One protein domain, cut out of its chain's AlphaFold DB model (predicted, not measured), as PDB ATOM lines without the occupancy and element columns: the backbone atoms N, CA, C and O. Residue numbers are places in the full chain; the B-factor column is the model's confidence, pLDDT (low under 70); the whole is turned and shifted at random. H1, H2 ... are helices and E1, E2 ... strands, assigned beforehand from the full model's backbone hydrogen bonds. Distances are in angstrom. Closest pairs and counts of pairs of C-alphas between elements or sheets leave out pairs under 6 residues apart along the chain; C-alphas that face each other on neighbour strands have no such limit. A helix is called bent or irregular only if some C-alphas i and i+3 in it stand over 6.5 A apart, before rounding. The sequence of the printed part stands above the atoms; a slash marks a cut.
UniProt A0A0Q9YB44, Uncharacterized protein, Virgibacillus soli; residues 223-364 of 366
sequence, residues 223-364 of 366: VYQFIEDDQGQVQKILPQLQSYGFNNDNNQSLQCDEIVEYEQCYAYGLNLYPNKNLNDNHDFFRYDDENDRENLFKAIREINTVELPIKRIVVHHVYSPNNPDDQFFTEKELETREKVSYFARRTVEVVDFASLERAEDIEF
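AT A GLANCE: This is residues 223 to 364 of the 366 residues of an uncharacterized protein of Virgibacillus soli (UniProt A0A0Q9YB44). A four-strand sheet, curled like part of a barrel and strongly twisted, forms a long wall, with the longest helix, H3, running over its inner strand E3. H1 grazes the sheet near E1, H2 packs on H3, and toward the opposite end of the wall H4 grazes the sheet, while H5 lies beyond that end, with residues 335 to 340 sticking out. The printed part has 142 residues, in order H1 H2 E1 E2 H3 E3 H4 H5 E4; the mixed sheet runs E1 E2 E3 E4. The class is mixed, helices and strands, with under half of the residues in named elements; the whole is compact, radius of gyration of the C-alphas 16.1 A, yet elongated, 54 by 29 by 25 A.

IN THESE COORDINATES: E3, residues 310 to 321, spans 26.5 A from (165.022, 167.739, 56.665) and bends by 82 degrees at 317. E4, 343 to 350, spans 18.1 A, ends at (176.444, 164.591, 56.180) and bends by 74 degrees at 346. E2 is 267 to 272, 16.4 A; E1 is 254 to 258. H3, 290 to 303, spans 19.8 A. H1 is 227 to 234, H2 238 to 243, H4 324 to 328, H5 331 to 336.

HOW THE PARTS SIT: E2 and E3 are parallel, N 272 to O 314 2.8 A. E3 and E4 are antiparallel, N 315 to O 348 2.8 A, as is the hairpin E1 and E2, N 255 to O 269 2.9 A. E2, H3 and E3 make a strand-helix-strand unit, two parallel neighbour strands with a helix between, its crossover right-handed. H3's height over the sheet is 10.4 A, along the strands, at 9 degrees to E3 on the local plane. H3 touches H2 with residues 299 to 302 alone, opposite ways at a shallow tilt of 18 degrees; the closest C-alphas, of Leu 241 and Ala 299, are 5.6 A apart. H1 only grazes the sheet, C-alphas of Gln 231 and Leu 254 closest at 6.3 A. H4 only just grazes it, with 5 pairs of C-alphas within 10 A; H5 is only just not on it, with 4. Each O i to N i+4 pair is within hydrogen-bond range in H1, H2, H3 and H5; H4 has 0 of 1, and 1 of 2 O i to N i+3 pairs. H4 is only just irregular, C-alphas 325 and 328 being 6.52 A apart.

THE WHOLE: The C-alphas farthest apart, of Gln 225 and Glu 338, lie 54.3 A from each other. The printed part has no cut; the link E2 to H3, residues 273 to 289, is long. The pLDDT is under 70 at residues 250 to 252, 276 to 283 and 338 to 341.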
ATOM      1  N   VAL A 223     159.982 182.701  59.423       92.44
ATOM      2  CA  VAL A 223     160.132 181.449  60.182       92.44
ATOM      3  C   VAL A 223     159.344 181.413  61.496       92.44
ATOM      4  O   VAL A 223     158.921 180.340  61.917       92.44
ATOM      5  N   TYR A 224     159.083 182.563  62.130       89.31
ATOM      6  CA  TYR A 224     158.320 182.627  63.384       89.31
ATOM      7  C   TYR A 224     156.911 182.012  63.284       89.31
ATOM      8  O   TYR A 224     156.350 181.653  64.315       89.31
ATOM      9  N   GLN A 225     156.334 181.907  62.080       87.94
ATOM     10  CA  GLN A 225     154.984 181.372  61.890       87.94
ATOM     11  C   GLN A 225     154.868 179.874  62.171       87.94
ATOM     12  O   GLN A 225     153.806 179.428  62.593       87.94
ATOM     13  N   PHE A 226     155.931 179.109  61.918       92.00
ATOM     14  CA  PHE A 226     155.874 177.644  61.906       92.00
ATOM     15  C   PHE A 226     156.995 176.979  62.715       92.00
ATOM     16  O   PHE A 226     156.859 175.831  63.134       92.00
ATOM     17  N   ILE A 227     158.104 177.681  62.984       91.94
ATOM     18  CA  ILE A 227     159.304 177.043  63.544       91.94
ATOM     19  C   ILE A 227     159.104 176.478  64.944       91.94
ATOM     20  O   ILE A 227     159.759 175.501  65.284       91.94
ATOM     21  N   GLU A 228     158.240 177.080  65.763       90.44
ATOM     22  CA  GLU A 228     158.000 176.608  67.130       90.44
ATOM     23  C   GLU A 228     157.293 175.246  67.114       90.44
ATOM     24  O   GLU A 228     157.731 174.308  67.787       90.44
ATOM     25  N   ASP A 229     156.261 175.111  66.280       92.06
ATOM     26  CA  ASP A 229     155.531 173.856  66.099       92.06
ATOM     27  C   ASP A 229     156.443 172.769  65.507       92.06
ATOM     28  O   ASP A 229     156.471 171.633  65.999       92.06
ATOM     29  N   ASP A 230     157.264 173.126  64.516       94.12
ATOM     30  CA  ASP A 230     158.196 172.199  63.867       94.12
ATOM     31  C   ASP A 230     159.365 171.800  64.782       94.12
ATOM     32  O   ASP A 230     159.739 170.623  64.854       94.12
ATOM     33  N   GLN A 231     159.881 172.724  65.595       91.75
ATOM     34  CA  GLN A 231     160.817 172.399  66.678       91.75
ATOM     35  C   GLN A 231     160.192 171.430  67.685       91.75
ATOM     36  O   GLN A 231     160.872 170.513  68.156       91.75
ATOM     37  N   GLY A 232     158.892 171.557  67.966       91.62
ATOM     38  CA  GLY A 232     158.143 170.612  68.792       91.62
ATOM     39  C   GLY A 232     158.174 169.172  68.264       91.62
ATOM     40  O   GLY A 232     158.116 168.225  69.054       91.62
ATOM     41  N   GLN A 233     158.317 168.972  66.950       91.88
ATOM     42  CA  GLN A 233     158.476 167.640  66.358       91.88
ATOM     43  C   GLN A 233     159.868 167.062  66.625       91.88
ATOM     44  O   GLN A 233     159.981 165.924  67.082       91.88
ATOM     45  N   VAL A 234     160.916 167.863  66.426       91.50
ATOM     46  CA  VAL A 234     162.311 167.480  66.714       91.50
ATOM     47  C   VAL A 234     162.519 167.221  68.208       91.50
ATOM     48  O   VAL A 234     163.228 166.292  68.594       91.50
ATOM     49  N   GLN A 235     161.842 167.976  69.072       91.06
ATOM     50  CA  GLN A 235     161.933 167.818  70.523       91.06
ATOM     51  C   GLN A 235     161.527 166.412  70.998       91.06
ATOM     52  O   GLN A 235     162.002 165.951  72.038       91.06
ATOM     53  N   LYS A 236     160.689 165.696  70.233       92.31
ATOM     54  CA  LYS A 236     160.266 164.322  70.552       92.31
ATOM     55  C   LYS A 236     161.410 163.313  70.458       92.31
ATOM     56  O   LYS A 236     161.384 162.335  71.200       92.31
ATOM     57  N   ILE A 237     162.387 163.553  69.581       93.62
ATOM     58  CA  ILE A 237     163.560 162.684  69.401       93.62
ATOM     59  C   ILE A 237     164.782 163.168  70.191       93.62
ATOM     60  O   ILE A 237     165.791 162.465  70.256       93.62
ATOM     61  N   LEU A 238     164.715 164.351  70.819       92.69
ATOM     62  CA  LEU A 238     165.841 164.917  71.565       92.69
ATOM     63  C   LEU A 238     166.405 163.960  72.636       92.69
ATOM     64  O   LEU A 238     167.625 163.822  72.680       92.69
ATOM     65  N   PRO A 239     165.602 163.246  73.455       93.25
ATOM     66  CA  PRO A 239     166.149 162.308  74.440       93.25
ATOM     67  C   PRO A 239     166.999 161.190  73.816       93.25
ATOM     68  O   PRO A 239     168.005 160.775  74.392       93.25
ATOM     69  N   GLN A 240     166.618 160.709  72.631       95.06
ATOM     70  CA  GLN A 240     167.372 159.710  71.879       95.06
ATOM     71  C   GLN A 240     168.678 160.314  71.362       95.06
ATOM     72  O   GLN A 240     169.736 159.730  71.598       95.06
ATOM     73  N   LEU A 241     168.626 161.510  70.762       93.56
ATOM     74  CA  LEU A 241     169.822 162.235  70.314       93.56
ATOM     75  C   LEU A 241     170.815 162.449  71.469       93.56
ATOM     76  O   LEU A 241     172.003 162.169  71.319       93.56
ATOM     77  N   GLN A 242     170.318 162.829  72.648       92.25
ATOM     78  CA  GLN A 242     171.114 162.993  73.868       92.25
ATOM     79  C   GLN A 242     171.727 161.674  74.346       92.25
ATOM     80  O   GLN A 242     172.894 161.638  74.739       92.25
ATOM     81  N   SER A 243     170.989 160.563  74.256       92.94
ATOM     82  CA  SER A 243     171.521 159.232  74.588       92.94
ATOM     83  C   SER A 243     172.642 158.775  73.646       92.94
ATOM     84  O   SER A 243     173.518 158.018  74.065       92.94
ATOM     85  N   TYR A 244     172.655 159.274  72.405       93.25
ATOM     86  CA  TYR A 244     173.734 159.071  71.430       93.25
ATOM     87  C   TYR A 244     174.848 160.116  71.545       93.25
ATOM     88  O   TYR A 244     175.808 160.078  70.782       93.25
ATOM     89  N   GLY A 245     174.749 161.026  72.517       90.31
ATOM     90  CA  GLY A 245     175.766 162.027  72.793       90.31
ATOM     91  C   GLY A 245     175.659 163.280  71.931       90.31
ATOM     92  O   GLY A 245     176.693 163.876  71.655       90.31
ATOM     93  N   PHE A 246     174.461 163.707  71.522       91.19
ATOM     94  CA  PHE A 246     174.244 164.964  70.792       91.19
ATOM     95  C   PHE A 246     173.217 165.875  71.481       91.19
ATOM     96  O   PHE A 246     172.240 165.395  72.046       91.19
ATOM     97  N   ASN A 247     173.388 167.196  71.365       87.94
ATOM     98  CA  ASN A 247     172.402 168.218  71.762       87.94
ATOM     99  C   ASN A 247     171.991 168.152  73.250       87.94
ATOM    100  O   ASN A 247     170.818 168.270  73.607       87.94
ATOM    101  N   ASN A 248     172.970 167.949  74.137       80.50
ATOM    102  CA  ASN A 248     172.738 167.956  75.587       80.50
ATOM    103  C   ASN A 248     172.459 169.356  76.146       80.50
ATOM    104  O   ASN A 248     171.751 169.488  77.142       80.50
ATOM    105  N   ASP A 249     172.979 170.387  75.485       71.69
ATOM    106  CA  ASP A 249     172.591 171.768  75.733       71.69
ATOM    107  C   ASP A 249     171.346 172.087  74.894       71.69
ATOM    108  O   ASP A 249     171.256 171.657  73.743       71.69
ATOM    109  N   ASN A 250     170.393 172.848  75.450       60.12
ATOM    110  CA  ASN A 250     169.142 173.280  74.792       60.12
ATOM    111  C   ASN A 250     169.377 174.278  73.629       60.12
ATOM    112  O   ASN A 250     168.642 175.253  73.468       60.12
ATOM    113  N   ASN A 251     170.429 174.081  72.841       61.91
ATOM    114  CA  ASN A 251     170.727 174.877  71.666       61.91
ATOM    115  C   ASN A 251     169.723 174.552  70.556       61.91
ATOM    116  O   ASN A 251     169.272 173.414  70.416       61.91
ATOM    117  N   GLN A 252     169.384 175.566  69.758       64.19
ATOM    118  CA  GLN A 252     168.492 175.416  68.611       64.19
ATOM    119  C   GLN A 252     169.062 174.374  67.642       64.19
ATOM    120  O   GLN A 252     170.104 174.581  67.017       64.19
ATOM    121  N   SER A 253     168.381 173.236  67.545       84.06
ATOM    122  CA  SER A 253     168.777 172.129  66.676       84.06
ATOM    123  C   SER A 253     168.203 172.269  65.270       84.06
ATOM    124  O   SER A 253     168.808 171.760  64.341       84.06
ATOM    125  N   LEU A 254     167.085 172.974  65.087       92.75
ATOM    126  CA  LEU A 254     166.388 173.084  63.806       92.75
ATOM    127  C   LEU A 254     166.488 174.501  63.232       92.75
ATOM    128  O   LEU A 254     166.145 175.470  63.911       92.75
ATOM    129  N   GLN A 255     166.908 174.600  61.974       93.62
ATOM    130  CA  GLN A 255     166.979 175.833  61.195       93.62
ATOM    131  C   GLN A 255     166.231 175.648  59.872       93.62
ATOM    132  O   GLN A 255     166.382 174.617  59.220       93.62
ATOM    133  N   CYS A 256     165.442 176.643  59.464       95.62
ATOM    134  CA  CYS A 256     164.890 176.660  58.114       95.62
ATOM    135  C   CYS A 256     165.941 177.184  57.130       95.62
ATOM    136  O   CYS A 256     166.461 178.286  57.316       95.62
ATOM    137  N   ASP A 257     166.244 176.387  56.111       94.44
ATOM    138  CA  ASP A 257     167.240 176.696  55.085       94.44
ATOM    139  C   ASP A 257     166.593 177.202  53.790       94.44
ATOM    140  O   ASP A 257     167.212 177.972  53.058       94.44
ATOM    141  N   GLU A 258     165.345 176.805  53.515       96.69
ATOM    142  CA  GLU A 258     164.625 177.180  52.296       96.69
ATOM    143  C   GLU A 258     163.129 177.374  52.556       96.69
ATOM    144  O   GLU A 258     162.472 176.527  53.168       96.69
ATOM    145  N   ILE A 259     162.581 178.461  52.014       96.56
ATOM    146  CA  ILE A 259     161.143 178.725  51.951       96.56
ATOM    147  C   ILE A 259     160.755 178.893  50.480       96.56
ATOM    148  O   ILE A 259     161.291 179.765  49.801       96.56
ATOM    149  N   VAL A 260     159.809 178.078  50.006       95.50
ATOM    150  CA  VAL A 260     159.181 178.230  48.677       95.50
ATOM    151  C   VAL A 260     157.779 178.821  48.811       95.50
ATOM    152  O   VAL A 260     157.398 179.678  48.019       95.50
ATOM    153  N   GLU A 261     157.024 178.407  49.831       95.00
ATOM    154  CA  GLU A 261     155.765 179.044  50.219       95.00
ATOM    155  C   GLU A 261     155.916 179.660  51.598       95.00
ATOM    156  O   GLU A 261     156.373 178.983  52.513       95.00
ATOM    157  N   TYR A 262     155.511 180.919  51.763       94.19
ATOM    158  CA  TYR A 262     155.838 181.699  52.964       94.19
ATOM    159  C   TYR A 262     155.315 181.111  54.289       94.19
ATOM    160  O   TYR A 262     155.799 181.493  55.351       94.19
ATOM    161  N   GLU A 263     154.348 180.196  54.219       93.12
ATOM    162  CA  GLU A 263     153.672 179.573  55.363       93.12
ATOM    163  C   GLU A 263     154.404 178.340  55.910       93.12
ATOM    164  O   GLU A 263     154.022 177.827  56.961       93.12
ATOM    165  N   GLN A 264     155.433 177.836  55.218       94.31
ATOM    166  CA  GLN A 264     156.138 176.624  55.634       94.31
ATOM    167  C   GLN A 264     157.600 176.594  55.187       94.31
ATOM    168  O   GLN A 264     157.991 177.172  54.172       94.31
ATOM    169  N   CYS A 265     158.416 175.834  55.911       96.44
ATOM    170  CA  CYS A 265     159.767 175.536  55.464       96.44
ATOM    171  C   CYS A 265     159.784 174.350  54.494       96.44
ATOM    172  O   CYS A 265     159.223 173.289  54.769       96.44
ATOM    173  N   TYR A 266     160.492 174.512  53.381       96.56
ATOM    174  CA  TYR A 266     160.653 173.483  52.351       96.56
ATOM    175  C   TYR A 266     161.906 172.632  52.545       96.56
ATOM    176  O   TYR A 266     161.943 171.478  52.107       96.56
ATOM    177  N   ALA A 267     162.918 173.180  53.217       96.25
ATOM    178  CA  ALA A 267     164.133 172.459  53.556       96.25
ATOM    179  C   ALA A 267     164.623 172.865  54.943       96.25
ATOM    180  O   ALA A 267     164.985 174.017  55.182       96.25
ATOM    181  N   TYR A 268     164.665 171.894  55.849       96.50
ATOM    182  CA  TYR A 268     165.241 172.063  57.175       96.50
ATOM    183  C   TYR A 268     166.693 171.588  57.228       96.50
ATOM    184  O   TYR A 268     167.037 170.522  56.703       96.50
ATOM    185  N   GLY A 269     167.509 172.345  57.954       95.44
ATOM    186  CA  GLY A 269     168.820 171.948  58.440       95.44
ATOM    187  C   GLY A 269     168.740 171.565  59.913       95.44
ATOM    188  O   GLY A 269     168.221 172.326  60.735       95.44
ATOM    189  N   LEU A 270     169.262 170.389  60.258       95.00
ATOM    190  CA  LEU A 270     169.369 169.948  61.643       95.00
ATOM    191  C   LEU A 270     170.822 169.980  62.122       95.00
ATOM    192  O   LEU A 270     171.690 169.309  61.571       95.00
ATOM    193  N   ASN A 271     171.068 170.726  63.191       94.31
ATOM    194  CA  ASN A 271     172.349 170.839  63.864       94.31
ATOM    195  C   ASN A 271     172.481 169.788  64.975       94.31
ATOM    196  O   ASN A 271     171.650 169.693  65.885       94.31
ATOM    197  N   LEU A 272     173.570 169.028  64.914       93.75
ATOM    198  CA  LEU A 272     174.016 168.083  65.925       93.75
ATOM    199  C   LEU A 272     175.294 168.603  66.581       93.75
ATOM    200  O   LEU A 272     176.322 168.793  65.933       93.75
ATOM    201  N   TYR A 273     175.226 168.809  67.890       91.44
ATOM    202  CA  TYR A 273     176.323 169.247  68.739       91.44
ATOM    203  C   TYR A 273     176.780 168.063  69.594       91.44
ATOM    204  O   TYR A 273     176.071 167.699  70.536       91.44
ATOM    205  N   PRO A 274     177.923 167.428  69.279       89.06
ATOM    206  CA  PRO A 274     178.449 166.329  70.075       89.06
ATOM    207  C   PRO A 274     178.707 166.768  71.519       89.06
ATOM    208  O   PRO A 274     179.281 167.827  71.773       89.06
ATOM    209  N   ASN A 275     178.304 165.930  72.467       73.44
ATOM    210  CA  ASN A 275     178.493 166.120  73.895       73.44
ATOM    211  C   ASN A 275     179.947 165.853  74.264       73.44
ATOM    212  O   ASN A 275     180.272 164.769  74.748       73.44
ATOM    213  N   LYS A 276     180.825 166.814  73.990       64.06
ATOM    214  CA  LYS A 276     182.225 166.721  74.384       64.06
ATOM    215  C   LYS A 276     182.755 168.067  74.855       64.06
ATOM    216  O   LYS A 276     182.363 169.129  74.365       64.06
ATOM    217  N   ASN A 277     183.596 168.029  75.883       59.78
ATOM    218  CA  ASN A 277     184.036 169.229  76.583       59.78
ATOM    219  C   ASN A 277     184.952 170.060  75.671       59.78
ATOM    220  O   ASN A 277     186.101 169.693  75.441       59.78
ATOM    221  N   LEU A 278     184.471 171.211  75.186       56.34
ATOM    222  CA  LEU A 278     185.218 172.094  74.271       56.34
ATOM    223  C   LEU A 278     186.601 172.519  74.809       56.34
ATOM    224  O   LEU A 278     187.466 172.930  74.033       56.34
ATOM    225  N   ASN A 279     186.808 172.399  76.127       54.06
ATOM    226  CA  ASN A 279     188.037 172.749  76.833       54.06
ATOM    227  C   ASN A 279     189.047 171.595  76.994       54.06
ATOM    228  O   ASN A 279     190.172 171.864  77.419       54.06
ATOM    229  N   ASP A 280     188.693 170.341  76.690       55.66
ATOM    230  CA  ASP A 280     189.593 169.192  76.859       55.66
ATOM    231  C   ASP A 280     190.096 168.677  75.508       55.66
ATOM    232  O   ASP A 280     189.318 168.186  74.701       55.66
ATOM    233  N   ASN A 281     191.411 168.764  75.268       55.69
ATOM    234  CA  ASN A 281     192.090 168.486  73.991       55.69
ATOM    235  C   ASN A 281     192.033 167.028  73.499       55.69
ATOM    236  O   ASN A 281     192.674 166.711  72.494       55.69
ATOM    237  N   HIS A 282     191.264 166.163  74.152       53.88
ATOM    238  CA  HIS A 282     191.130 164.755  73.790       53.88
ATOM    239  C   HIS A 282     189.679 164.268  73.694       53.88
ATOM    240  O   HIS A 282     189.468 163.097  73.391       53.88
ATOM    241  N   ASP A 283     188.697 165.150  73.887       66.81
ATOM    242  CA  ASP A 283     187.276 164.809  73.828       66.81
ATOM    243  C   ASP A 283     186.624 165.550  72.645       66.81
ATOM    244  O   ASP A 283     186.054 166.624  72.802       66.81
ATOM    245  N   PHE A 284     186.747 165.010  71.421       77.06
ATOM    246  CA  PHE A 284     186.045 165.508  70.215       77.06
ATOM    247  C   PHE A 284     185.412 164.373  69.443       77.06
ATOM    248  O   PHE A 284     185.871 163.237  69.529       77.06
ATOM    249  N   PHE A 285     184.351 164.681  68.697       90.19
ATOM    250  CA  PHE A 285     183.767 163.729  67.767       90.19
ATOM    251  C   PHE A 285     184.788 163.478  66.663       90.19
ATOM    252  O   PHE A 285     185.254 164.432  66.034       90.19
ATOM    253  N   ARG A 286     185.175 162.227  66.447       91.31
ATOM    254  CA  ARG A 286     186.180 161.848  65.455       91.31
ATOM    255  C   ARG A 286     185.515 161.177  64.264       91.31
ATOM    256  O   ARG A 286     184.703 160.274  64.425       91.31
ATOM    257  N   TYR A 287     185.902 161.595  63.062       90.88
ATOM    258  CA  TYR A 287     185.379 161.014  61.819       90.88
ATOM    259  C   TYR A 287     185.717 159.521  61.648       90.88
ATOM    260  O   TYR A 287     185.004 158.825  60.923       90.88
ATOM    261  N   ASP A 288     186.806 159.061  62.279       90.50
ATOM    262  CA  ASP A 288     187.379 157.718  62.168       90.50
ATOM    263  C   ASP A 288     187.153 156.833  63.406       90.50
ATOM    264  O   ASP A 288     187.620 155.695  63.426       90.50
ATOM    265  N   ASP A 289     186.443 157.321  64.429       92.00
ATOM    266  CA  ASP A 289     186.074 156.512  65.595       92.00
ATOM    267  C   ASP A 289     184.771 155.739  65.326       92.00
ATOM    268  O   ASP A 289     183.737 156.316  64.984       92.00
ATOM    269  N   GLU A 290     184.818 154.414  65.484       92.31
ATOM    270  CA  GLU A 290     183.684 153.528  65.192       92.31
ATOM    271  C   GLU A 290     182.456 153.837  66.063       92.31
ATOM    272  O   GLU A 290     181.328 153.786  65.571       92.31
ATOM    273  N   ASN A 291     182.647 154.192  67.340       92.75
ATOM    274  CA  ASN A 291     181.528 154.481  68.239       92.75
ATOM    275  C   ASN A 291     180.888 155.833  67.916       92.75
ATOM    276  O   ASN A 291     179.661 155.933  67.914       92.75
ATOM    277  N   ASP A 292     181.695 156.858  67.637       93.25
ATOM    278  CA  ASP A 292     181.213 158.175  67.213       93.25
ATOM    279  C   ASP A 292     180.385 158.046  65.917       93.25
ATOM    280  O   ASP A 292     179.252 158.535  65.854       93.25
ATOM    281  N   ARG A 293     180.881 157.305  64.914       94.00
ATOM    282  CA  ARG A 293     180.144 157.051  63.662       94.00
ATOM    283  C   ARG A 293     178.856 156.262  63.879       94.00
ATOM    284  O   ARG A 293     177.826 156.619  63.315       94.00
ATOM    285  N   GLU A 294     178.889 155.216  64.700       96.75
ATOM    286  CA  GLU A 294     177.708 154.400  65.001       96.75
ATOM    287  C   GLU A 294     176.636 155.205  65.754       96.75
ATOM    288  O   GLU A 294     175.440 155.078  65.486       96.75
ATOM    289  N   ASN A 295     177.045 156.079  66.675       95.56
ATOM    290  CA  ASN A 295     176.131 156.976  67.378       95.56
ATOM    291  C   ASN A 295     175.528 158.027  66.439       95.56
ATOM    292  O   ASN A 295     174.325 158.282  66.511       95.56
ATOM    293  N   LEU A 296     176.325 158.594  65.527       96.19
ATOM    294  CA  LEU A 296     175.819 159.495  64.491       96.19
ATOM    295  C   LEU A 296     174.833 158.777  63.563       96.19
ATOM    296  O   LEU A 296     173.772 159.319  63.268       96.19
ATOM    297  N   PHE A 297     175.129 157.543  63.152       97.50
ATOM    298  CA  PHE A 297     174.218 156.747  62.334       97.50
ATOM    299  C   PHE A 297     172.872 156.533  63.035       97.50
ATOM    300  O   PHE A 297     171.823 156.789  62.447       97.50
ATOM    301  N   LYS A 298     172.875 156.147  64.317       97.06
ATOM    302  CA  LYS A 298     171.642 156.026  65.115       97.06
ATOM    303  C   LYS A 298     170.890 157.350  65.224       97.06
ATOM    304  O   LYS A 298     169.675 157.362  65.043       97.06
ATOM    305  N   ALA A 299     171.596 158.458  65.451       96.31
ATOM    306  CA  ALA A 299     170.995 159.788  65.467       96.31
ATOM    307  C   ALA A 299     170.312 160.115  64.128       96.31
ATOM    308  O   ALA A 299     169.148 160.504  64.123       96.31
ATOM    309  N   ILE A 300     170.975 159.868  62.995       96.62
ATOM    310  CA  ILE A 300     170.406 160.047  61.647       96.62
ATOM    311  C   ILE A 300     169.149 159.188  61.457       96.62
ATOM    312  O   ILE A 300     168.157 159.656  60.899       96.62
ATOM    313  N   ARG A 301     169.152 157.942  61.945       96.00
ATOM    314  CA  ARG A 301     167.976 157.062  61.870       96.00
ATOM    315  C   ARG A 301     166.783 157.627  62.637       96.00
ATOM    316  O   ARG A 301     165.684 157.569  62.096       96.00
ATOM    317  N   GLU A 302     166.987 158.188  63.829       95.56
ATOM    318  CA  GLU A 302     165.926 158.873  64.585       95.56
ATOM    319  C   GLU A 302     165.449 160.144  63.870       95.56
ATOM    320  O   GLU A 302     164.247 160.377  63.765       95.56
ATOM    321  N   ILE A 303     166.369 160.930  63.305       95.12
ATOM    322  CA  ILE A 303     166.050 162.149  62.541       95.12
ATOM    323  C   ILE A 303     165.164 161.826  61.336       95.12
ATOM    324  O   ILE A 303     164.165 162.503  61.117       95.12
ATOM    325  N   ASN A 304     165.461 160.742  60.617       93.44
ATOM    326  CA  ASN A 304     164.664 160.273  59.481       93.44
ATOM    327  C   ASN A 304     163.243 159.808  59.868       93.44
ATOM    328  O   ASN A 304     162.440 159.532  58.978       93.44
ATOM    329  N   THR A 305     162.919 159.693  61.162       93.69
ATOM    330  CA  THR A 305     161.545 159.421  61.624       93.69
ATOM    331  C   THR A 305     160.713 160.685  61.840       93.69
ATOM    332  O   THR A 305     159.495 160.587  61.982       93.69
ATOM    333  N   VAL A 306     161.342 161.864  61.873       93.94
ATOM    334  CA  VAL A 306     160.649 163.143  62.046       93.94
ATOM    335  C   VAL A 306     159.942 163.504  60.741       93.94
ATOM    336  O   VAL A 306     160.562 163.525  59.679       93.94
ATOM    337  N   GLU A 307     158.647 163.815  60.813       93.38
ATOM    338  CA  GLU A 307     157.812 164.190  59.660       93.38
ATOM    339  C   GLU A 307     158.066 165.645  59.215       93.38
ATOM    340  O   GLU A 307     157.149 166.449  59.086       93.38
ATOM    341  N   LEU A 308     159.335 165.987  58.979       94.50
ATOM    342  CA  LEU A 308     159.779 167.285  58.476       94.50
ATOM    343  C   LEU A 308     160.653 167.102  57.231       94.50
ATOM    344  O   LEU A 308     161.386 166.112  57.136       94.50
ATOM    345  N   PRO A 309     160.647 168.057  56.283       95.00
ATOM    346  CA  PRO A 309     161.516 168.017  55.112       95.00
ATOM    347  C   PRO A 309     162.963 168.387  55.478       95.00
ATOM    348  O   PRO A 309     163.513 169.379  55.005       95.00
ATOM    349  N   ILE A 310     163.605 167.589  56.330       95.31
ATOM    350  CA  ILE A 310     165.022 167.739  56.665       95.31
ATOM    351  C   ILE A 310     165.826 167.367  55.419       95.31
ATOM    352  O   ILE A 310     165.663 166.281  54.861       95.31
ATOM    353  N   LYS A 311     166.653 168.298  54.944       94.81
ATOM    354  CA  LYS A 311     167.510 168.141  53.756       94.81
ATOM    355  C   LYS A 311     168.987 168.174  54.083       94.81
ATOM    356  O   LYS A 311     169.787 167.793  53.236       94.81
ATOM    357  N   ARG A 312     169.334 168.576  55.303       94.81
ATOM    358  CA  ARG A 312     170.713 168.721  55.739       94.81
ATOM    359  C   ARG A 312     170.871 168.339  57.205       94.81
ATOM    360  O   ARG A 312     170.077 168.752  58.047       94.81
ATOM    361  N   ILE A 313     171.925 167.586  57.508       96.06
ATOM    362  CA  ILE A 313     172.369 167.312  58.878       96.06
ATOM    363  C   ILE A 313     173.780 167.867  59.028       96.06
ATOM    364  O   ILE A 313     174.706 167.425  58.349       96.06
ATOM    365  N   VAL A 314     173.931 168.833  59.928       95.06
ATOM    366  CA  VAL A 314     175.188 169.513  60.224       95.06
ATOM    367  C   VAL A 314     175.719 169.009  61.558       95.06
ATOM    368  O   VAL A 314     175.048 169.136  62.579       95.06
ATOM    369  N   VAL A 315     176.932 168.467  61.575       94.12
ATOM    370  CA  VAL A 315     177.608 168.022  62.797       94.12
ATOM    371  C   VAL A 315     178.706 169.014  63.149       94.12
ATOM    372  O   VAL A 315     179.623 169.275  62.369       94.12
ATOM    373  N   HIS A 316     178.623 169.588  64.342       91.38
ATOM    374  CA  HIS A 316     179.586 170.579  64.812       91.38
ATOM    375  C   HIS A 316     180.789 169.913  65.481       91.38
ATOM    376  O   HIS A 316     180.678 168.848  66.082       91.38
ATOM    377  N   HIS A 317     181.948 170.571  65.418       88.62
ATOM    378  CA  HIS A 317     183.168 170.167  66.134       88.62
ATOM    379  C   HIS A 317     183.696 168.757  65.808       88.62
ATOM    380  O   HIS A 317     184.259 168.082  66.674       88.62
ATOM    381  N   VAL A 318     183.588 168.335  64.549       91.06
ATOM    382  CA  VAL A 318     184.155 167.073  64.063       91.06
ATOM    383  C   VAL A 318     185.653 167.234  63.813       91.06
ATOM    384  O   VAL A 318     186.080 168.061  63.002       91.06
ATOM    385  N   TYR A 319     186.464 166.439  64.508       91.50
ATOM    386  CA  TYR A 319     187.889 166.286  64.234       91.50
ATOM    387  C   TYR A 319     188.056 165.434  62.975       91.50
ATOM    388  O   TYR A 319     187.665 164.268  62.965       91.50
ATOM    389  N   SER A 320     188.579 166.041  61.912       90.88
ATOM    390  CA  SER A 320     188.644 165.468  60.561       90.88
ATOM    391  C   SER A 320     189.844 166.006  59.765       90.88
ATOM    392  O   SER A 320     190.352 167.100  60.077       90.88
ATOM    393  N   PRO A 321     190.318 165.263  58.745       90.25
ATOM    394  CA  PRO A 321     191.393 165.716  57.869       90.25
ATOM    395  C   PRO A 321     190.980 166.965  57.079       90.25
ATOM    396  O   PRO A 321     189.806 167.235  56.855       90.25
ATOM    397  N   ASN A 322     191.958 167.760  56.645       86.69
ATOM    398  CA  ASN A 322     191.713 168.967  55.852       86.69
ATOM    399  C   ASN A 322     191.126 168.675  54.474       86.69
ATOM    400  O   ASN A 322     190.366 169.497  53.971       86.69
ATOM    401  N   ASN A 323     191.501 167.545  53.882       86.56
ATOM    402  CA  ASN A 323     190.983 167.093  52.604       86.56
ATOM    403  C   ASN A 323     189.832 166.097  52.847       86.56
ATOM    404  O   ASN A 323     190.095 165.066  53.467       86.56
ATOM    405  N   PRO A 324     188.601 166.359  52.365       85.50
ATOM    406  CA  PRO A 324     187.482 165.424  52.489       85.50
ATOM    407  C   PRO A 324     187.794 164.027  51.946       85.50
ATOM    408  O   PRO A 324     187.403 163.046  52.561       85.50
ATOM    409  N   ASP A 325     188.567 163.903  50.861       86.44
ATOM    410  CA  ASP A 325     188.912 162.591  50.282       86.44
ATOM    411  C   ASP A 325     189.747 161.714  51.230       86.44
ATOM    412  O   ASP A 325     189.793 160.489  51.096       86.44
ATOM    413  N   ASP A 326     190.441 162.325  52.193       88.44
ATOM    414  CA  ASP A 326     191.251 161.591  53.161       88.44
ATOM    415  C   ASP A 326     190.383 160.954  54.263       88.44
ATOM    416  O   ASP A 326     190.871 160.096  54.996       88.44
ATOM    417  N   GLN A 327     189.091 161.298  54.360       87.88
ATOM    418  CA  GLN A 327     188.188 160.777  55.393       87.88
ATOM    419  C   GLN A 327     187.892 159.272  55.271       87.88
ATOM    420  O   GLN A 327     187.422 158.654  56.222       87.88
ATOM    421  N   PHE A 328     188.180 158.671  54.113       87.88
ATOM    422  CA  PHE A 328     188.047 157.226  53.889       87.88
ATOM    423  C   PHE A 328     189.194 156.409  54.505       87.88
ATOM    424  O   PHE A 328     189.221 155.185  54.381       87.88
ATOM    425  N   PHE A 329     190.158 157.076  55.140       88.75
ATOM    426  CA  PHE A 329     191.287 156.462  55.827       88.75
ATOM    427  C   PHE A 329     191.331 156.955  57.268       88.75
ATOM    428  O   PHE A 329     191.082 158.128  57.535       88.75
ATOM    429  N   THR A 330     191.687 156.079  58.199       87.94
ATOM    430  CA  THR A 330     191.897 156.445  59.608       87.94
ATOM    431  C   THR A 330     193.095 157.389  59.766       87.94
ATOM    432  O   THR A 330     194.014 157.377  58.940       87.94
ATOM    433  N   GLU A 331     193.151 158.166  60.854       87.00
ATOM    434  CA  GLU A 331     194.293 159.057  61.137       87.00
ATOM    435  C   GLU A 331     195.615 158.273  61.116       87.00
ATOM    436  O   GLU A 331     196.580 158.681  60.473       87.00
ATOM    437  N   LYS A 332     195.620 157.069  61.701       86.75
ATOM    438  CA  LYS A 332     196.783 156.172  61.727       86.75
ATOM    439  C   LYS A 332     197.228 155.721  60.332       86.75
ATOM    440  O   LYS A 332     198.423 155.572  60.085       86.75
ATOM    441  N   GLU A 333     196.297 155.469  59.414       87.44
ATOM    442  CA  GLU A 333     196.636 155.121  58.029       87.44
ATOM    443  C   GLU A 333     197.208 156.321  57.276       87.44
ATOM    444  O   GLU A 333     198.165 156.165  56.514       87.44
ATOM    445  N   LEU A 334     196.672 157.517  57.514       86.38
ATOM    446  CA  LEU A 334     197.167 158.754  56.915       86.38
ATOM    447  C   LEU A 334     198.569 159.113  57.419       86.38
ATOM    448  O   LEU A 334     199.423 159.441  56.605       86.38
ATOM    449  N   GLU A 335     198.853 158.935  58.712       83.44
ATOM    450  CA  GLU A 335     200.192 159.129  59.293       83.44
ATOM    451  C   GLU A 335     201.265 158.228  58.658       83.44
ATOM    452  O   GLU A 335     202.441 158.590  58.607       83.44
ATOM    453  N   THR A 336     200.879 157.046  58.162       82.31
ATOM    454  CA  THR A 336     201.808 156.124  57.479       82.31
ATOM    455  C   THR A 336     202.028 156.452  56.004       82.31
ATOM    456  O   THR A 336     202.972 155.943  55.396       82.31
ATOM    457  N   ARG A 337     201.183 157.298  55.408       77.06
ATOM    458  CA  ARG A 337     201.377 157.812  54.051       77.06
ATOM    459  C   ARG A 337     202.301 159.021  54.163       77.06
ATOM    460  O   ARG A 337     202.055 159.906  54.963       77.06
ATOM    461  N   GLU A 338     203.346 159.114  53.343       57.84
ATOM    462  CA  GLU A 338     204.320 160.232  53.363       57.84
ATOM    463  C   GLU A 338     203.724 161.622  52.997       57.84
ATOM    464  O   GLU A 338     204.449 162.555  52.649       57.84
ATOM    465  N   LYS A 339     202.396 161.790  53.053       62.00
ATOM    466  CA  LYS A 339     201.693 163.063  52.920       62.00
ATOM    467  C   LYS A 339     201.392 163.594  54.318       62.00
ATOM    468  O   LYS A 339     200.771 162.916  55.122       62.00
ATOM    469  N   VAL A 340     201.808 164.826  54.599       60.66
ATOM    470  CA  VAL A 340     201.410 165.519  55.830       60.66
ATOM    471  C   VAL A 340     199.905 165.789  55.756       60.66
ATOM    472  O   VAL A 340     199.478 166.735  55.094       60.66
ATOM    473  N   SER A 341     199.103 164.942  56.400       67.19
ATOM    474  CA  SER A 341     197.670 165.175  56.582       67.19
ATOM    475  C   SER A 341     197.472 166.091  57.785       67.19
ATOM    476  O   SER A 341     197.860 165.776  58.908       67.19
ATOM    477  N   TYR A 342     196.906 167.267  57.534       81.25
ATOM    478  CA  TYR A 342     196.549 168.220  58.578       81.25
ATOM    479  C   TYR A 342     195.125 167.942  59.046       81.25
ATOM    480  O   TYR A 342     194.234 167.792  58.214       81.25
ATOM    481  N   PHE A 343     194.913 167.927  60.358       86.25
ATOM    482  CA  PHE A 343     193.606 167.717  60.973       86.25
ATOM    483  C   PHE A 343     193.137 168.988  61.670       86.25
ATOM    484  O   PHE A 343     193.941 169.761  62.200       86.25
ATOM    485  N   ALA A 344     191.826 169.200  61.683       86.88
ATOM    486  CA  ALA A 344     191.209 170.307  62.397       86.88
ATOM    487  C   ALA A 344     189.821 169.916  62.897       86.88
ATOM    488  O   ALA A 344     189.181 169.007  62.366       86.88
ATOM    489  N   ARG A 345     189.353 170.641  63.916       87.69
ATOM    490  CA  ARG A 345     187.950 170.604  64.331       87.69
ATOM    491  C   ARG A 345     187.169 171.550  63.437       87.69
ATOM    492  O   ARG A 345     187.529 172.725  63.349       87.69
ATOM    493  N   ARG A 346     186.114 171.054  62.806       88.88
ATOM    494  CA  ARG A 346     185.273 171.848  61.908       88.88
ATOM    495  C   ARG A 346     183.812 171.426  62.010       88.88
ATOM    496  O   ARG A 346     183.502 170.370  62.558       88.88
ATOM    497  N   THR A 347     182.934 172.278  61.509       91.75
ATOM    498  CA  THR A 347     181.539 171.926  61.255       91.75
ATOM    499  C   THR A 347     181.471 171.225  59.906       91.75
ATOM    500  O   THR A 347     182.141 171.656  58.971       91.75
ATOM    501  N   VAL A 348     180.733 170.122  59.832       93.31
ATOM    502  CA  VAL A 348     180.627 169.275  58.639       93.31
ATOM    503  C   VAL A 348     179.169 168.994  58.320       93.31
ATOM    504  O   VAL A 348     178.329 168.997  59.218       93.31
ATOM    505  N   GLU A 349     178.872 168.699  57.065       95.38
ATOM    506  CA  GLU A 349     177.553 168.244  56.623       95.38
ATOM    507  C   GLU A 349     177.607 166.772  56.205       95.38
ATOM    508  O   GLU A 349     178.585 166.334  55.601       95.38
ATOM    509  N   VAL A 350     176.574 166.004  56.562       94.88
ATOM    510  CA  VAL A 350     176.444 164.591  56.180       94.88
ATOM    511  C   VAL A 350     175.806 164.481  54.799       94.88
ATOM    512  O   VAL A 350     174.672 164.916  54.601       94.88
ATOM    513  N   VAL A 351     176.511 163.840  53.870       90.94
ATOM    514  CA  VAL A 351     176.044 163.614  52.496       90.94
ATOM    515  C   VAL A 351     174.986 162.511  52.461       90.94
ATOM    516  O   VAL A 351     175.108 161.501  53.152       90.94
ATOM    517  N   ASP A 352     173.938 162.709  51.653       87.31
ATOM    518  CA  ASP A 352     172.926 161.700  51.298       87.31
ATOM    519  C   ASP A 352     172.358 160.887  52.482       87.31
ATOM    520  O   ASP A 352     172.017 159.706  52.348       87.31
ATOM    521  N   PHE A 353     172.190 161.530  53.647       90.56
ATOM    522  CA  PHE A 353     171.850 160.864  54.913       90.56
ATOM    523  C   PHE A 353     170.540 160.053  54.885       90.56
ATOM    524  O   PHE A 353     170.352 159.132  55.682       90.56
ATOM    525  N   ALA A 354     169.625 160.373  53.964       87.25
ATOM    526  CA  ALA A 354     168.374 159.644  53.767       87.25
ATOM    527  C   ALA A 354     168.583 158.233  53.178       87.25
ATOM    528  O   ALA A 354     167.718 157.370  53.332       87.25
ATOM    529  N   SER A 355     169.714 157.995  52.508       88.62
ATOM    530  CA  SER A 355     170.039 156.735  51.824       88.62
ATOM    531  C   SER A 355     171.027 155.845  52.583       88.62
ATOM    532  O   SER A 355     171.306 154.733  52.142       88.62
ATOM    533  N   LEU A 356     171.534 156.305  53.732       91.69
ATOM    534  CA  LEU A 356     172.534 155.576  54.510       91.69
ATOM    535  C   LEU A 356     171.989 154.242  55.041       91.69
ATOM    536  O   LEU A 356     170.985 154.199  55.762       91.69
ATOM    537  N   GLU A 357     172.704 153.156  54.739       92.25
ATOM    538  CA  GLU A 357     172.395 151.811  55.234       92.25
ATOM    539  C   GLU A 357     173.230 151.435  56.465       92.25
ATOM    540  O   GLU A 357     172.752 150.677  57.314       92.25
ATOM    541  N   ARG A 358     174.463 151.954  56.579       93.25
ATOM    542  CA  ARG A 358     175.408 151.653  57.668       93.25
ATOM    543  C   ARG A 358     176.206 152.889  58.093       93.25
ATOM    544  O   ARG A 358     176.365 153.837  57.330       93.25
ATOM    545  N   ALA A 359     176.795 152.844  59.289       93.69
ATOM    546  CA  ALA A 359     177.657 153.912  59.809       93.69
ATOM    547  C   ALA A 359     178.937 154.140  58.977       93.69
ATOM    548  O   ALA A 359     179.455 155.253  58.900       93.69
ATOM    549  N   GLU A 360     179.454 153.098  58.326       88.75
ATOM    550  CA  GLU A 360     180.609 153.179  57.416       88.75
ATOM    551  C   GLU A 360     180.321 154.027  56.172       88.75
ATOM    552  O   GLU A 360     181.245 154.608  55.614       88.75
ATOM    553  N   ASP A 361     179.051 154.136  55.775       90.31
ATOM    554  CA  ASP A 361     178.639 154.850  54.565       90.31
ATOM    555  C   ASP A 361     178.540 156.375  54.797       90.31
ATOM    556  O   ASP A 361     178.350 157.128  53.848       90.31
ATOM    557  N   ILE A 362     178.675 156.849  56.047       92.94
ATOM    558  CA  ILE A 362     178.660 158.283  56.379       92.94
ATOM    559  C   ILE A 362     179.841 158.995  55.710       92.94
ATOM    560  O   ILE A 362     181.008 158.724  56.011       92.94
ATOM    561  N   GLU A 363     179.527 159.972  54.873       93.00
ATOM    562  CA  GLU A 363     180.490 160.881  54.265       93.00
ATOM    563  C   GLU A 363     180.218 162.314  54.730       93.00
ATOM    564  O   GLU A 363     179.069 162.739  54.866       93.00
ATOM    565  N   PHE A 364     181.295 163.046  54.993       93.38
ATOM    566  CA  PHE A 364     181.284 164.431  55.432       93.38
ATOM    567  C   PHE A 364     181.781 165.368  54.329       93.38
ATOM    568  O   PHE A 364     182.810 165.106  53.703       93.38
TER     569      PHE A 364